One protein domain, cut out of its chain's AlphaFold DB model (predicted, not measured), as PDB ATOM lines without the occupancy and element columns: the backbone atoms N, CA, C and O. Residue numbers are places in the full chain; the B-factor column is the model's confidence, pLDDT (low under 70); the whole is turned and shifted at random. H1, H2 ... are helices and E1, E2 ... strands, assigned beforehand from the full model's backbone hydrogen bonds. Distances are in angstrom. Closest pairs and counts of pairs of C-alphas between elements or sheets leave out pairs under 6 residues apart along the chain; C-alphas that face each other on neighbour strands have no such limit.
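What this domain is: This is residues 14 to 121 of the 380 residues of an uncharacterized protein of Leptospira alstonii serovar Sichuan str. 79601 (UniProt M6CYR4). A small, twisted three-stranded sheet, E1 to E3, is the core of a body with the short helix H2 over one face, the short helix H3 on the opposite face but beside the strands and over none of them, and the longest helix, H4, packed slantwise over its E3 side. Residues 14 to 24, which include helix H1, stick out as a free arm at one end, and H5 sits at the other end, beyond the beginning of H4. The printed part has 108 residues, with five named helices and three named strands in the order H1 H2 E1 E2 E3 H3 H4 H5; the class is mixed, and the sheet, in the order E1 - E2 - E3, is antiparallel. The whole is only just loose, close to compact, with a radius of gyration of the C-alphas of 15.9 A, and spans 59 by 24 by 24 A, the arm adding much of the length.

How they stand to each other: H1, residues 14 to 21, is not on the sheet. H2, residues 26 to 31, is apart from H1. E1, residues 55 to 58, and E2, residues 63 to 69, form a hairpin, with N 56 and O 65 at 2.9 A. E2 and E3, residues 72 to 75, form another, with N 66 and O 74 at 2.8 A. The three strands are a meander, each the antiparallel neighbour of the one before, and the sheet is only just strongly twisted, its C-alphas up to 4.3 A off the best plane. H2 is on the sheet at a height of 7.4 A, along E2 at 7 degrees on the local plane; the closest C-alphas of H2 and E1 are those of Asp 26 and Tyr 56, 5.6 A. H3, residues 76 to 80, is on the opposite face, over none of the strands; its closest C-alpha pair with E2 is Tyr 76 and Leu 65, 5.3 A. H4, residues 88 to 103, is on the sheet at a height of 10.1 A; the closest C-alphas of H4 and E3 are those of Ser 97 and Val 74, 6.9 A. H5, residues 117 to 121, is close to H4 but not clearly touching, with C-alphas 118 and 88 closest at 7.3 A. In H1, H2, H3, H4 and H5 every O i to N i+4 pair is within hydrogen-bond range.

Where its parts are: H1 begins at C-alpha 14, (130.180, 149.187, 104.363), and is 10.2 A long; H2 is 8.7 A. E1 measures 9.6 A, E2 18.1 A from C-alpha 63 at (123.441, 116.046, 114.188), and E3 10.5 A. H3 is 6.3 A, H4 20.4 A, and H5 6.0 A, ending at C-alpha 121, (111.759, 93.133, 115.935).

The domain as a whole: The C-alphas of Ile 14 and Glu 121, the two farthest apart, are 60.1 A apart. The printed part has no cut. The links H2 to E1, 23 residues, and H4 to H5, 13 residues, are long. Residues 14 to 24 and 105 to 107 have pLDDT under 70.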
ATOM      1  N   ILE A  14     131.575 149.155 103.894       53.81
ATOM      2  CA  ILE A  14     130.180 149.187 104.363       53.81
ATOM      3  C   ILE A  14     129.444 147.895 103.976       53.81
ATOM      4  O   ILE A  14     128.739 147.342 104.811       53.81
ATOM      5  N   LEU A  15     129.666 147.345 102.777       48.53
ATOM      6  CA  LEU A  15     129.131 146.029 102.397       48.53
ATOM      7  C   LEU A  15     129.706 144.895 103.256       48.53
ATOM      8  O   LEU A  15     128.948 144.033 103.680       48.53
ATOM      9  N   ALA A  16     131.002 144.917 103.580       49.41
ATOM     10  CA  ALA A  16     131.621 143.928 104.467       49.41
ATOM     11  C   ALA A  16     131.168 144.059 105.935       49.41
ATOM     12  O   ALA A  16     131.109 143.058 106.646       49.41
ATOM     13  N   ILE A  17     130.828 145.267 106.397       49.97
ATOM     14  CA  ILE A  17     130.258 145.504 107.732       49.97
ATOM     15  C   ILE A  17     128.779 145.092 107.775       49.97
ATOM     16  O   ILE A  17     128.368 144.463 108.742       49.97
ATOM     17  N   ILE A  18     127.995 145.353 106.724       48.34
ATOM     18  CA  ILE A  18     126.596 144.897 106.627       48.34
ATOM     19  C   ILE A  18     126.526 143.364 106.497       48.34
ATOM     20  O   ILE A  18     125.698 142.749 107.158       48.34
ATOM     21  N   LEU A  19     127.437 142.732 105.745       43.97
ATOM     22  CA  LEU A  19     127.560 141.266 105.669       43.97
ATOM     23  C   LEU A  19     128.043 140.627 106.983       43.97
ATOM     24  O   LEU A  19     127.673 139.492 107.262       43.97
ATOM     25  N   ASN A  20     128.818 141.341 107.810       41.81
ATOM     26  CA  ASN A  20     129.186 140.881 109.160       41.81
ATOM     27  C   ASN A  20     128.096 141.150 110.217       41.81
ATOM     28  O   ASN A  20     128.077 140.475 111.241       41.81
ATOM     29  N   LEU A  21     127.187 142.106 109.991       41.78
ATOM     30  CA  LEU A  21     126.096 142.449 110.919       41.78
ATOM     31  C   LEU A  21     124.866 141.534 110.798       41.78
ATOM     32  O   LEU A  21     123.984 141.605 111.648       41.78
ATOM     33  N   THR A  22     124.801 140.664 109.787       47.06
ATOM     34  CA  THR A  22     123.706 139.691 109.613       47.06
ATOM     35  C   THR A  22     124.162 138.235 109.691       47.06
ATOM     36  O   THR A  22     123.474 137.356 109.178       47.06
ATOM     37  N   CYS A  23     125.289 137.942 110.345       50.88
ATOM     38  CA  CYS A  23     125.605 136.571 110.757       50.88
ATOM     39  C   CYS A  23     124.837 136.235 112.042       50.88
ATOM     40  O   CYS A  23     125.422 136.032 113.102       50.88
ATOM     41  N   ILE A  24     123.508 136.205 111.938       61.38
ATOM     42  CA  ILE A  24     122.680 135.489 112.906       61.38
ATOM     43  C   ILE A  24     123.124 134.027 112.809       61.38
ATOM     44  O   ILE A  24     123.163 133.475 111.707       61.38
ATOM     45  N   SER A  25     123.524 133.422 113.927       77.44
ATOM     46  CA  SER A  25     123.951 132.017 113.918       77.44
ATOM     47  C   SER A  25     122.833 131.128 113.358       77.44
ATOM     48  O   SER A  25     121.656 131.429 113.555       77.44
ATOM     49  N   ASP A  26     123.157 130.015 112.690       79.19
ATOM     50  CA  ASP A  26     122.130 129.111 112.138       79.19
ATOM     51  C   ASP A  26     121.110 128.662 113.196       79.19
ATOM     52  O   ASP A  26     119.928 128.501 112.893       79.19
ATOM     53  N   MET A  27     121.559 128.533 114.449       83.06
ATOM     54  CA  MET A  27     120.722 128.257 115.615       83.06
ATOM     55  C   MET A  27     119.775 129.422 115.947       83.06
ATOM     56  O   MET A  27     118.588 129.201 116.163       83.06
ATOM     57  N   GLU A  28     120.275 130.657 115.980       82.81
ATOM     58  CA  GLU A  28     119.477 131.858 116.264       82.81
ATOM     59  C   GLU A  28     118.510 132.190 115.118       82.81
ATOM     60  O   GLU A  28     117.404 132.679 115.336       82.81
ATOM     61  N   ARG A  29     118.868 131.846 113.880       85.81
ATOM     62  CA  ARG A  29     117.938 131.872 112.750       85.81
ATOM     63  C   ARG A  29     116.829 130.848 112.976       85.81
ATOM     64  O   ARG A  29     115.658 131.193 112.868       85.81
ATOM     65  N   ALA A  30     117.187 129.615 113.327       83.31
ATOM     66  CA  ALA A  30     116.230 128.530 113.478       83.31
ATOM     67  C   ALA A  30     115.276 128.684 114.665       83.31
ATOM     68  O   ALA A  30     114.095 128.349 114.541       83.31
ATOM     69  N   SER A  31     115.724 129.282 115.770       84.44
ATOM     70  CA  SER A  31     114.869 129.564 116.929       84.44
ATOM     71  C   SER A  31     113.742 130.565 116.630       84.44
ATOM     72  O   SER A  31     112.714 130.549 117.312       84.44
ATOM     73  N   ASN A  32     113.898 131.395 115.590       85.69
ATOM     74  CA  ASN A  32     112.887 132.352 115.132       85.69
ATOM     75  C   ASN A  32     111.805 131.728 114.231       85.69
ATOM     76  O   ASN A  32     110.763 132.348 114.015       85.69
ATOM     77  N   PHE A  33     112.009 130.502 113.737       86.75
ATOM     78  CA  PHE A  33     111.066 129.802 112.856       86.75
ATOM     79  C   PHE A  33     110.724 128.395 113.381       86.75
ATOM     80  O   PHE A  33     110.968 127.415 112.681       86.75
ATOM     81  N   PRO A  34     110.165 128.247 114.597       87.38
ATOM     82  CA  PRO A  34     109.869 126.929 115.152       87.38
ATOM     83  C   PRO A  34     108.740 126.212 114.392       87.38
ATOM     84  O   PRO A  34     107.743 126.830 114.002       87.38
ATOM     85  N   VAL A  35     108.867 124.892 114.244       86.50
ATOM     86  CA  VAL A  35     107.823 124.018 113.684       86.50
ATOM     87  C   VAL A  35     106.753 123.757 114.737       86.50
ATOM     88  O   VAL A  35     107.051 123.273 115.826       86.50
ATOM     89  N   LYS A  36     105.495 124.060 114.411       83.31
ATOM     90  CA  LYS A  36     104.346 123.875 115.311       83.31
ATOM     91  C   LYS A  36     103.575 122.596 114.975       83.31
ATOM     92  O   LYS A  36     103.709 122.062 113.880       83.31
ATOM     93  N   ASP A  37     102.765 122.134 115.926       82.69
ATOM     94  CA  ASP A  37     101.783 121.048 115.761       82.69
ATOM     95  C   ASP A  37     102.356 119.696 115.299       82.69
ATOM     96  O   ASP A  37     101.722 118.932 114.577       82.69
ATOM     97  N   VAL A  38     103.550 119.351 115.784       87.25
ATOM     98  CA  VAL A  38     104.271 118.126 115.392       87.25
ATOM     99  C   VAL A  38     103.734 116.827 116.002       87.25
ATOM    100  O   VAL A  38     104.199 115.753 115.648       87.25
ATOM    101  N   CYS A  39     102.776 116.890 116.930       88.56
ATOM    102  CA  CYS A  39     102.442 115.753 117.793       88.56
ATOM    103  C   CYS A  39     101.692 114.606 117.114       88.56
ATOM    104  O   CYS A  39     101.922 113.452 117.462       88.56
ATOM    105  N   ASN A  40     100.813 114.899 116.154       84.75
ATOM    106  CA  ASN A  40     100.012 113.857 115.503       84.75
ATOM    107  C   ASN A  40     100.860 112.955 114.596       84.75
ATOM    108  O   ASN A  40     100.608 111.755 114.514       84.75
ATOM    109  N   ASP A  41     101.885 113.538 113.973       87.19
ATOM    110  CA  ASP A  41     102.755 112.869 113.006       87.19
ATOM    111  C   ASP A  41     104.186 112.690 113.532       87.19
ATOM    112  O   ASP A  41     105.095 112.381 112.763       87.19
ATOM    113  N   PHE A  42     104.409 112.875 114.840       90.69
ATOM    114  CA  PHE A  42     105.739 112.844 115.446       90.69
ATOM    115  C   PHE A  42     106.468 111.532 115.127       90.69
ATOM    116  O   PHE A  42     105.993 110.442 115.455       90.69
ATOM    117  N   GLY A  43     107.634 111.643 114.489       90.50
ATOM    118  CA  GLY A  43     108.435 110.507 114.031       90.50
ATOM    119  C   GLY A  43     108.125 110.007 112.623       90.50
ATOM    120  O   GLY A  43     108.788 109.081 112.153       90.50
ATOM    121  N   ASN A  44     107.151 110.610 111.945       92.00
ATOM    122  CA  ASN A  44     106.778 110.320 110.563       92.00
ATOM    123  C   ASN A  44     106.328 111.592 109.811       92.00
ATOM    124  O   ASN A  44     105.511 111.520 108.890       92.00
ATOM    125  N   ILE A  45     106.830 112.760 110.223       90.38
ATOM    126  CA  ILE A  45     106.567 114.035 109.544       90.38
ATOM    127  C   ILE A  45     107.229 114.000 108.169       90.38
ATOM    128  O   ILE A  45     108.395 113.618 108.064       90.38
ATOM    129  N   ASP A  46     106.518 114.435 107.124       89.19
ATOM    130  CA  ASP A  46     107.114 114.580 105.793       89.19
ATOM    131  C   ASP A  46     108.301 115.564 105.875       89.19
ATOM    132  O   ASP A  46     108.113 116.735 106.214       89.19
ATOM    133  N   PRO A  47     109.532 115.135 105.537       88.69
ATOM    134  CA  PRO A  47     110.706 116.001 105.462       88.69
ATOM    135  C   PRO A  47     110.471 117.342 104.757       88.69
ATOM    136  O   PRO A  47     111.093 118.341 105.117       88.69
ATOM    137  N   LYS A  48     109.578 117.373 103.758       87.38
ATOM    138  CA  LYS A  48     109.254 118.561 102.954       87.38
ATOM    139  C   LYS A  48     108.403 119.591 103.690       87.38
ATOM    140  O   LYS A  48     108.379 120.744 103.271       87.38
ATOM    141  N   THR A  49     107.689 119.196 104.744       87.25
ATOM    142  CA  THR A  49     106.858 120.116 105.534       87.25
ATOM    143  C   THR A  49     107.647 120.809 106.639       87.25
ATOM    144  O   THR A  49     107.134 121.743 107.247       87.25
ATOM    145  N   ILE A  50     108.889 120.380 106.901       88.50
ATOM    146  CA  ILE A  50     109.791 121.037 107.850       88.50
ATOM    147  C   ILE A  50     110.508 122.191 107.130       88.50
ATOM    148  O   ILE A  50     111.291 121.934 106.213       88.50
ATOM    149  N   PRO A  51     110.286 123.459 107.529       87.44
ATOM    150  CA  PRO A  51     110.969 124.599 106.928       87.44
ATOM    151  C   PRO A  51     112.490 124.485 107.123       87.44
ATOM    152  O   PRO A  51     112.931 124.298 108.262       87.44
ATOM    153  N   PRO A  52     113.319 124.636 106.076       85.44
ATOM    154  CA  PRO A  52     114.780 124.658 106.211       85.44
ATOM    155  C   PRO A  52     115.285 125.732 107.185       85.44
ATOM    156  O   PRO A  52     116.376 125.622 107.746       85.44
ATOM    157  N   GLU A  53     114.493 126.784 107.391       86.81
ATOM    158  CA  GLU A  53     114.730 127.851 108.354       86.81
ATOM    159  C   GLU A  53     114.715 127.352 109.788       86.81
ATOM    160  O   GLU A  53     115.533 127.814 110.565       86.81
ATOM    161  N   SER A  54     113.874 126.367 110.106       86.75
ATOM    162  CA  SER A  54     113.695 125.792 111.448       86.75
ATOM    163  C   SER A  54     114.774 124.784 111.863       86.75
ATOM    164  O   SER A  54     114.805 124.328 113.009       86.75
ATOM    165  N   THR A  55     115.646 124.400 110.925       90.25
ATOM    166  CA  THR A  55     116.656 123.351 111.103       90.25
ATOM    167  C   THR A  55     118.050 123.962 111.190       90.25
ATOM    168  O   THR A  55     118.393 124.866 110.426       90.25
ATOM    169  N   TYR A  56     118.882 123.429 112.081       90.44
ATOM    170  CA  TYR A  56     120.295 123.781 112.189       90.44
ATOM    171  C   TYR A  56     121.149 122.535 112.445       90.44
ATOM    172  O   TYR A  56     120.649 121.491 112.873       90.44
ATOM    173  N   PHE A  57     122.443 122.618 112.143       90.50
ATOM    174  CA  PHE A  57     123.396 121.571 112.498       90.50
ATOM    175  C   PHE A  57     124.028 121.900 113.849       90.50
ATOM    176  O   PHE A  57     124.596 122.975 114.027       90.50
ATOM    177  N   ASP A  58     123.905 120.986 114.806       87.44
ATOM    178  CA  ASP A  58     124.511 121.141 116.118       87.44
ATOM    179  C   ASP A  58     125.896 120.486 116.133       87.44
ATOM    180  O   ASP A  58     126.023 119.263 116.052       87.44
ATOM    181  N   GLU A  59     126.938 121.308 116.241       84.69
ATOM    182  CA  GLU A  59     128.336 120.857 116.234       84.69
ATOM    183  C   GLU A  59     128.703 120.014 117.466       84.69
ATOM    184  O   GLU A  59     129.562 119.131 117.388       84.69
ATOM    185  N   LYS A  60     128.038 120.235 118.610       84.81
ATOM    186  CA  LYS A  60     128.303 119.495 119.852       84.81
ATOM    187  C   LYS A  60     127.794 118.059 119.749       84.81
ATOM    188  O   LYS A  60     128.494 117.129 120.147       84.81
ATOM    189  N   PHE A  61     126.591 117.875 119.214       79.88
ATOM    190  CA  PHE A  61     125.950 116.570 119.053       79.88
ATOM    191  C   PHE A  61     126.173 115.945 117.666       79.88
ATOM    192  O   PHE A  61     125.772 114.802 117.449       79.88
ATOM    193  N   LYS A  62     126.817 116.670 116.739       88.00
ATOM    194  CA  LYS A  62     127.102 116.271 115.349       88.00
ATOM    195  C   LYS A  62     125.867 115.781 114.588       88.00
ATOM    196  O   LYS A  62     125.933 114.808 113.836       88.00
ATOM    197  N   ARG A  63     124.725 116.438 114.789       90.25
ATOM    198  CA  ARG A  63     123.441 116.046 114.188       90.25
ATOM    199  C   ARG A  63     122.574 117.253 113.866       90.25
ATOM    200  O   ARG A  63     122.746 118.325 114.438       90.25
ATOM    201  N   ARG A  64     121.622 117.068 112.949       92.06
ATOM    202  CA  ARG A  64     120.628 118.097 112.617       92.06
ATOM    203  C   ARG A  64     119.552 118.145 113.690       92.06
ATOM    204  O   ARG A  64     118.959 117.115 114.009       92.06
ATOM    205  N   LEU A  65     119.299 119.338 114.208       92.25
ATOM    206  CA  LEU A  65     118.256 119.620 115.182       92.25
ATOM    207  C   LEU A  65     117.221 120.565 114.565       92.25
ATOM    208  O   LEU A  65     117.541 121.396 113.715       92.25
ATOM    209  N   VAL A  66     115.976 120.423 115.003       91.94
ATOM    210  CA  VAL A  66     114.833 121.229 114.569       91.94
ATOM    211  C   VAL A  66     114.241 121.917 115.784       91.94
ATOM    212  O   VAL A  66     113.969 121.253 116.786       91.94
ATOM    213  N   PHE A  67     114.021 123.227 115.704       90.06
ATOM    214  CA  PHE A  67     113.294 123.954 116.741       90.06
ATOM    215  C   PHE A  67     111.795 123.657 116.647       90.06
ATOM    216  O   PHE A  67     111.165 123.905 115.620       90.06
ATOM    217  N   ILE A  68     111.221 123.151 117.737       86.19
ATOM    218  CA  ILE A  68     109.773 122.913 117.894       86.19
ATOM    219  C   ILE A  68     109.127 124.028 118.734       86.19
ATOM    220  O   ILE A  68     107.947 124.346 118.608       86.19
ATOM    221  N   SER A  69     109.926 124.692 119.568       82.06
ATOM    222  CA  SER A  69     109.586 125.943 120.250       82.06
ATOM    223  C   SER A  69     110.862 126.749 120.481       82.06
ATOM    224  O   SER A  69     111.950 126.210 120.315       82.06
ATOM    225  N   SER A  70     110.773 128.009 120.914       74.31
ATOM    226  CA  SER A  70     111.950 128.863 121.167       74.31
ATOM    227  C   SER A  70     112.953 128.295 122.187       74.31
ATOM    228  O   SER A  70     114.065 128.802 122.286       74.31
ATOM    229  N   TYR A  71     112.577 127.248 122.930       77.69
ATOM    230  CA  TYR A  71     113.400 126.620 123.968       77.69
ATOM    231  C   TYR A  71     113.582 125.108 123.782       77.69
ATOM    232  O   TYR A  71     114.246 124.480 124.601       77.69
ATOM    233  N   GLN A  72     112.983 124.505 122.749       84.81
ATOM    234  CA  GLN A  72     113.006 123.055 122.564       84.81
ATOM    235  C   GLN A  72     113.415 122.679 121.150       84.81
ATOM    236  O   GLN A  72     112.848 123.151 120.160       84.81
ATOM    237  N   THR A  73     114.368 121.758 121.088       89.19
ATOM    238  CA  THR A  73     114.919 121.214 119.854       89.19
ATOM    239  C   THR A  73     114.817 119.700 119.855       89.19
ATOM    240  O   THR A  73     115.059 119.076 120.886       89.19
ATOM    241  N   VAL A  74     114.538 119.109 118.697       90.44
ATOM    242  CA  VAL A  74     114.506 117.651 118.513       90.44
ATOM    243  C   VAL A  74     115.401 117.264 117.343       90.44
ATOM    244  O   VAL A  74     115.455 118.003 116.356       90.44
ATOM    245  N   PRO A  75     116.098 116.121 117.401       92.88
ATOM    246  CA  PRO A  75     116.806 115.595 116.244       92.88
ATOM    247  C   PRO A  75     115.890 115.392 115.036       92.88
ATOM    248  O   PRO A  75     114.810 114.814 115.141       92.88
ATOM    249  N   TYR A  76     116.353 115.841 113.871       92.81
ATOM    250  CA  TYR A  76     115.593 115.799 112.621       92.81
ATOM    251  C   TYR A  76     115.104 114.383 112.272       92.81
ATOM    252  O   TYR A  76     113.948 114.189 111.894       92.81
ATOM    253  N   ASP A  77     115.965 113.379 112.452       91.38
ATOM    254  CA  ASP A  77     115.645 111.985 112.130       91.38
ATOM    255  C   ASP A  77     114.592 111.398 113.084       91.38
ATOM    256  O   ASP A  77     113.753 110.603 112.663       91.38
ATOM    257  N   LEU A  78     114.571 111.853 114.344       93.44
ATOM    258  CA  LEU A  78     113.552 111.461 115.322       93.44
ATOM    259  C   LEU A  78     112.184 112.084 115.022       93.44
ATOM    260  O   LEU A  78     111.173 111.512 115.406       93.44
ATOM    261  N   LEU A  79     112.132 113.222 114.323       92.31
ATOM    262  CA  LEU A  79     110.877 113.848 113.884       92.31
ATOM    263  C   LEU A  79     110.316 113.231 112.603       92.31
ATOM    264  O   LEU A  79     109.098 113.151 112.444       92.31
ATOM    265  N   THR A  80     111.186 112.831 111.677       91.50
ATOM    266  CA  THR A  80     110.790 112.506 110.297       91.50
ATOM    267  C   THR A  80     110.806 111.019 109.974       91.50
ATOM    268  O   THR A  80     110.071 110.582 109.094       91.50
ATOM    269  N   ASN A  81     111.644 110.232 110.652       90.94
ATOM    270  CA  ASN A  81     111.959 108.873 110.221       90.94
ATOM    271  C   ASN A  81     112.229 107.920 111.397       90.94
ATOM    272  O   ASN A  81     113.038 106.993 111.311       90.94
ATOM    273  N   ALA A  82     111.511 108.105 112.503       93.75
ATOM    274  CA  ALA A  82     111.662 107.277 113.696       93.75
ATOM    275  C   ALA A  82     111.260 105.806 113.465       93.75
ATOM    276  O   ALA A  82     111.662 104.922 114.218       93.75
ATOM    277  N   ILE A  83     110.537 105.499 112.379       93.25
ATOM    278  CA  ILE A  83     110.239 104.115 111.972       93.25
ATOM    279  C   ILE A  83     111.525 103.289 111.762       93.25
ATOM    280  O   ILE A  83     111.499 102.083 111.996       93.25
ATOM    281  N   GLN A  84     112.642 103.919 111.376       94.69
ATOM    282  CA  GLN A  84     113.936 103.259 111.143       94.69
ATOM    283  C   GLN A  84     114.811 103.126 112.399       94.69
ATOM    284  O   GLN A  84     115.966 102.715 112.292       94.69
ATOM    285  N   ILE A  85     114.308 103.477 113.586       94.38
ATOM    286  CA  ILE A  85     115.047 103.280 114.837       94.38
ATOM    287  C   ILE A  85     115.264 101.778 115.069       94.38
ATOM    288  O   ILE A  85     114.309 100.997 115.084       94.38
ATOM    289  N   LYS A  86     116.531 101.394 115.269       92.81
ATOM    290  CA  LYS A  86     117.001  99.998 115.387       92.81
ATOM    291  C   LYS A  86     117.604  99.647 116.745       92.81
ATOM    292  O   LYS A  86     118.014  98.509 116.940       92.81
ATOM    293  N   ASP A  87     117.674 100.593 117.673       90.06
ATOM    294  CA  ASP A  87     118.288 100.390 118.981       90.06
ATOM    295  C   ASP A  87     117.477 101.044 120.108       90.06
ATOM    296  O   ASP A  87     116.719 101.993 119.893       90.06
ATOM    297  N   GLU A  88     117.638 100.514 121.322       84.75
ATOM    298  CA  GLU A  88     116.869 100.939 122.495       84.75
ATOM    299  C   GLU A  88     117.204 102.367 122.938       84.75
ATOM    300  O   GLU A  88     116.311 103.095 123.362       84.75
ATOM    301  N   LYS A  89     118.464 102.798 122.809       85.75
ATOM    302  CA  LYS A  89     118.885 104.137 123.240       85.75
ATOM    303  C   LYS A  89     118.195 105.209 122.400       85.75
ATOM    304  O   LYS A  89     117.641 106.155 122.952       85.75
ATOM    305  N   THR A  90     118.208 105.039 121.083       89.69
ATOM    306  CA  THR A  90     117.543 105.957 120.156       89.69
ATOM    307  C   THR A  90     116.019 105.908 120.321       89.69
ATOM    308  O   THR A  90     115.361 106.942 120.222       89.69
ATOM    309  N   LEU A  91     115.440 104.737 120.629       90.75
ATOM    310  CA  LEU A  91     114.011 104.628 120.951       90.75
ATOM    311  C   LEU A  91     113.648 105.392 122.232       90.75
ATOM    312  O   LEU A  91     112.622 106.066 122.260       90.75
ATOM    313  N   ASN A  92     114.474 105.305 123.276       86.62
ATOM    314  CA  ASN A  92     114.249 106.039 124.520       86.62
ATOM    315  C   ASN A  92     114.336 107.548 124.285       86.62
ATOM    316  O   ASN A  92     113.427 108.271 124.676       86.62
ATOM    317  N   GLU A  93     115.353 108.014 123.551       88.88
ATOM    318  CA  GLU A  93     115.473 109.431 123.186       88.88
ATOM    319  C   GLU A  93     114.246 109.930 122.397       88.88
ATOM    320  O   GLU A  93     113.758 111.044 122.614       88.88
ATOM    321  N   PHE A  94     113.716 109.100 121.493       92.56
ATOM    322  CA  PHE A  94     112.495 109.391 120.745       92.56
ATOM    323  C   PHE A  94     111.266 109.525 121.654       92.56
ATOM    324  O   PHE A  94     110.539 110.516 121.561       92.56
ATOM    325  N   GLU A  95     111.039 108.549 122.533       89.12
ATOM    326  CA  GLU A  95     109.883 108.534 123.435       89.12
ATOM    327  C   GLU A  95     109.963 109.654 124.483       89.12
ATOM    328  O   GLU A  95     108.951 110.296 124.750       89.12
ATOM    329  N   GLU A  96     111.151 109.965 125.010       86.62
ATOM    330  CA  GLU A  96     111.381 111.113 125.901       86.62
ATOM    331  C   GLU A  96     111.077 112.440 125.198       86.62
ATOM    332  O   GLU A  96     110.389 113.308 125.749       86.62
ATOM    333  N   SER A  97     111.533 112.586 123.948       88.50
ATOM    334  CA  SER A  97     111.246 113.769 123.133       88.50
ATOM    335  C   SER A  97     109.741 113.928 122.905       88.50
ATOM    336  O   SER A  97     109.196 115.018 123.090       88.50
ATOM    337  N   TYR A  98     109.048 112.840 122.560       89.88
ATOM    338  CA  TYR A  98     107.599 112.844 122.377       89.88
ATOM    339  C   TYR A  98     106.850 113.151 123.682       89.88
ATOM    340  O   TYR A  98     105.957 114.001 123.698       89.88
ATOM    341  N   ALA A  99     107.225 112.515 124.793       85.31
ATOM    342  CA  ALA A  99     106.579 112.707 126.088       85.31
ATOM    343  C   ALA A  99     106.722 114.150 126.596       85.31
ATOM    344  O   ALA A  99     105.742 114.762 127.043       85.31
ATOM    345  N   SER A 100     107.921 114.720 126.465       84.94
ATOM    346  CA  SER A 100     108.218 116.109 126.823       84.94
ATOM    347  C   SER A 100     107.393 117.103 125.998       84.94
ATOM    348  O   SER A 100     106.790 118.027 126.550       84.94
ATOM    349  N   LEU A 101     107.294 116.884 124.683       86.31
ATOM    350  CA  LEU A 101     106.652 117.826 123.763       86.31
ATOM    351  C   LEU A 101     105.132 117.697 123.700       86.31
ATOM    352  O   LEU A 101     104.416 118.697 123.724       86.31
ATOM    353  N   CYS A 102     104.634 116.470 123.603       87.50
ATOM    354  CA  CYS A 102     103.251 116.197 123.225       87.50
ATOM    355  C   CYS A 102     102.384 115.766 124.400       87.50
ATOM    356  O   CYS A 102     101.173 115.989 124.402       87.50
ATOM    357  N   LEU A 103     102.998 115.185 125.429       81.94
ATOM    358  CA  LEU A 103     102.270 114.598 126.547       81.94
ATOM    359  C   LEU A 103     102.394 115.390 127.849       81.94
ATOM    360  O   LEU A 103     101.682 115.066 128.806       81.94
ATOM    361  N   LYS A 104     103.221 116.446 127.867       78.38
ATOM    362  CA  LYS A 104     103.559 117.249 129.056       78.38
ATOM    363  C   LYS A 104     104.124 116.380 130.188       78.38
ATOM    364  O   LYS A 104     103.745 116.551 131.344       78.38
ATOM    365  N   GLY A 105     104.977 115.417 129.835       59.53
ATOM    366  CA  GLY A 105     105.608 114.499 130.787       59.53
ATOM    367  C   GLY A 105     104.738 113.316 131.228       59.53
ATOM    368  O   GLY A 105     105.040 112.694 132.238       59.53
ATOM    369  N   ARG A 106     103.647 112.997 130.514       67.12
ATOM    370  CA  ARG A 106     102.937 111.718 130.713       67.12
ATOM    371  C   ARG A 106     103.635 110.596 129.942       67.12
ATOM    372  O   ARG A 106     104.109 110.821 128.833       67.12
ATOM    373  N   ASN A 107     103.610 109.389 130.503       65.06
ATOM    374  CA  ASN A 107     104.256 108.194 129.947       65.06
ATOM    375  C   ASN A 107     103.346 107.421 128.969       65.06
ATOM    376  O   ASN A 107     103.162 106.212 129.118       65.06
ATOM    377  N   ASP A 108     102.769 108.106 127.976       71.06
ATOM    378  CA  ASP A 108     102.047 107.447 126.875       71.06
ATOM    379  C   ASP A 108     102.978 107.234 125.665       71.06
ATOM    380  O   ASP A 108     103.945 107.966 125.469       71.06
ATOM    381  N   LYS A 109     102.694 106.216 124.844       82.31
ATOM    382  CA  LYS A 109     103.508 105.883 123.662       82.31
ATOM    383  C   LYS A 109     103.163 106.763 122.458       82.31
ATOM    384  O   LYS A 109     102.012 107.174 122.292       82.31
ATOM    385  N   SER A 110     104.143 107.003 121.586       86.12
ATOM    386  CA  SER A 110     103.916 107.686 120.303       86.12
ATOM    387  C   SER A 110     102.922 106.925 119.400       86.12
ATOM    388  O   SER A 110     102.929 105.688 119.393       86.12
ATOM    389  N   PRO A 111     102.111 107.610 118.560       85.56
ATOM    390  CA  PRO A 111     101.200 106.967 117.605       85.56
ATOM    391  C   PRO A 111     101.881 105.989 116.639       85.56
ATOM    392  O   PRO A 111     101.243 105.075 116.109       85.56
ATOM    393  N   ILE A 112     103.180 106.170 116.391       90.44
ATOM    394  CA  ILE A 112     103.960 105.310 115.500       90.44
ATOM    395  C   ILE A 112     104.789 104.259 116.238       90.44
ATOM    396  O   ILE A 112     105.482 103.500 115.567       90.44
ATOM    397  N   TYR A 113     104.728 104.183 117.572       90.19
ATOM    398  CA  TYR A 113     105.577 103.306 118.389       90.19
ATOM    399  C   TYR A 113     105.595 101.859 117.869       90.19
ATOM    400  O   TYR A 113     106.644 101.273 117.621       90.19
ATOM    401  N   GLU A 114     104.415 101.321 117.565       89.81
ATOM    402  CA  GLU A 114     104.220  99.968 117.026       89.81
ATOM    403  C   GLU A 114     104.785  99.754 115.612       89.81
ATOM    404  O   GLU A 114     104.941  98.624 115.139       89.81
ATOM    405  N   LYS A 115     105.073 100.842 114.893       93.31
ATOM    406  CA  LYS A 115     105.628 100.811 113.538       93.31
ATOM    407  C   LYS A 115     107.155 100.822 113.532       93.31
ATOM    408  O   LYS A 115     107.706 100.416 112.507       93.31
ATOM    409  N   ILE A 116     107.792 101.236 114.626       95.00
ATOM    410  CA  ILE A 116     109.248 101.335 114.765       95.00
ATOM    411  C   ILE A 116     109.902  99.957 114.602       95.00
ATOM    412  O   ILE A 116     109.431  98.967 115.166       95.00
ATOM    413  N   GLU A 117     110.979  99.883 113.815       93.75
ATOM    414  CA  GLU A 117     111.671  98.636 113.469       93.75
ATOM    415  C   GLU A 117     112.156  97.880 114.712       93.75
ATOM    416  O   GLU A 117     111.817  96.706 114.866       93.75
ATOM    417  N   PHE A 118     112.818  98.565 115.651       92.25
ATOM    418  CA  PHE A 118     113.237  97.974 116.925       92.25
ATOM    419  C   PHE A 118     112.062  97.379 117.720       92.25
ATOM    420  O   PHE A 118     112.156  96.266 118.237       92.25
ATOM    421  N   VAL A 119     110.921  98.080 117.790       89.56
ATOM    422  CA  VAL A 119     109.724  97.607 118.514       89.56
ATOM    423  C   VAL A 119     109.142  96.363 117.842       89.56
ATOM    424  O   VAL A 119     108.840  95.376 118.517       89.56
ATOM    425  N   LYS A 120     109.029  96.370 116.509       92.31
ATOM    426  CA  LYS A 120     108.565  95.214 115.726       92.31
ATOM    427  C   LYS A 120     109.467  94.004 115.910       92.31
ATOM    428  O   LYS A 120     108.970  92.903 116.156       92.31
ATOM    429  N   GLU A 121     110.776  94.198 115.783       90.44
ATOM    430  CA  GLU A 121     111.759  93.133 115.935       90.44
ATOM    431  C   GLU A 121     111.710  92.557 117.348       90.44
ATOM    432  O   GLU A 121     111.606  91.343 117.518       90.44
TER     433      GLU A 121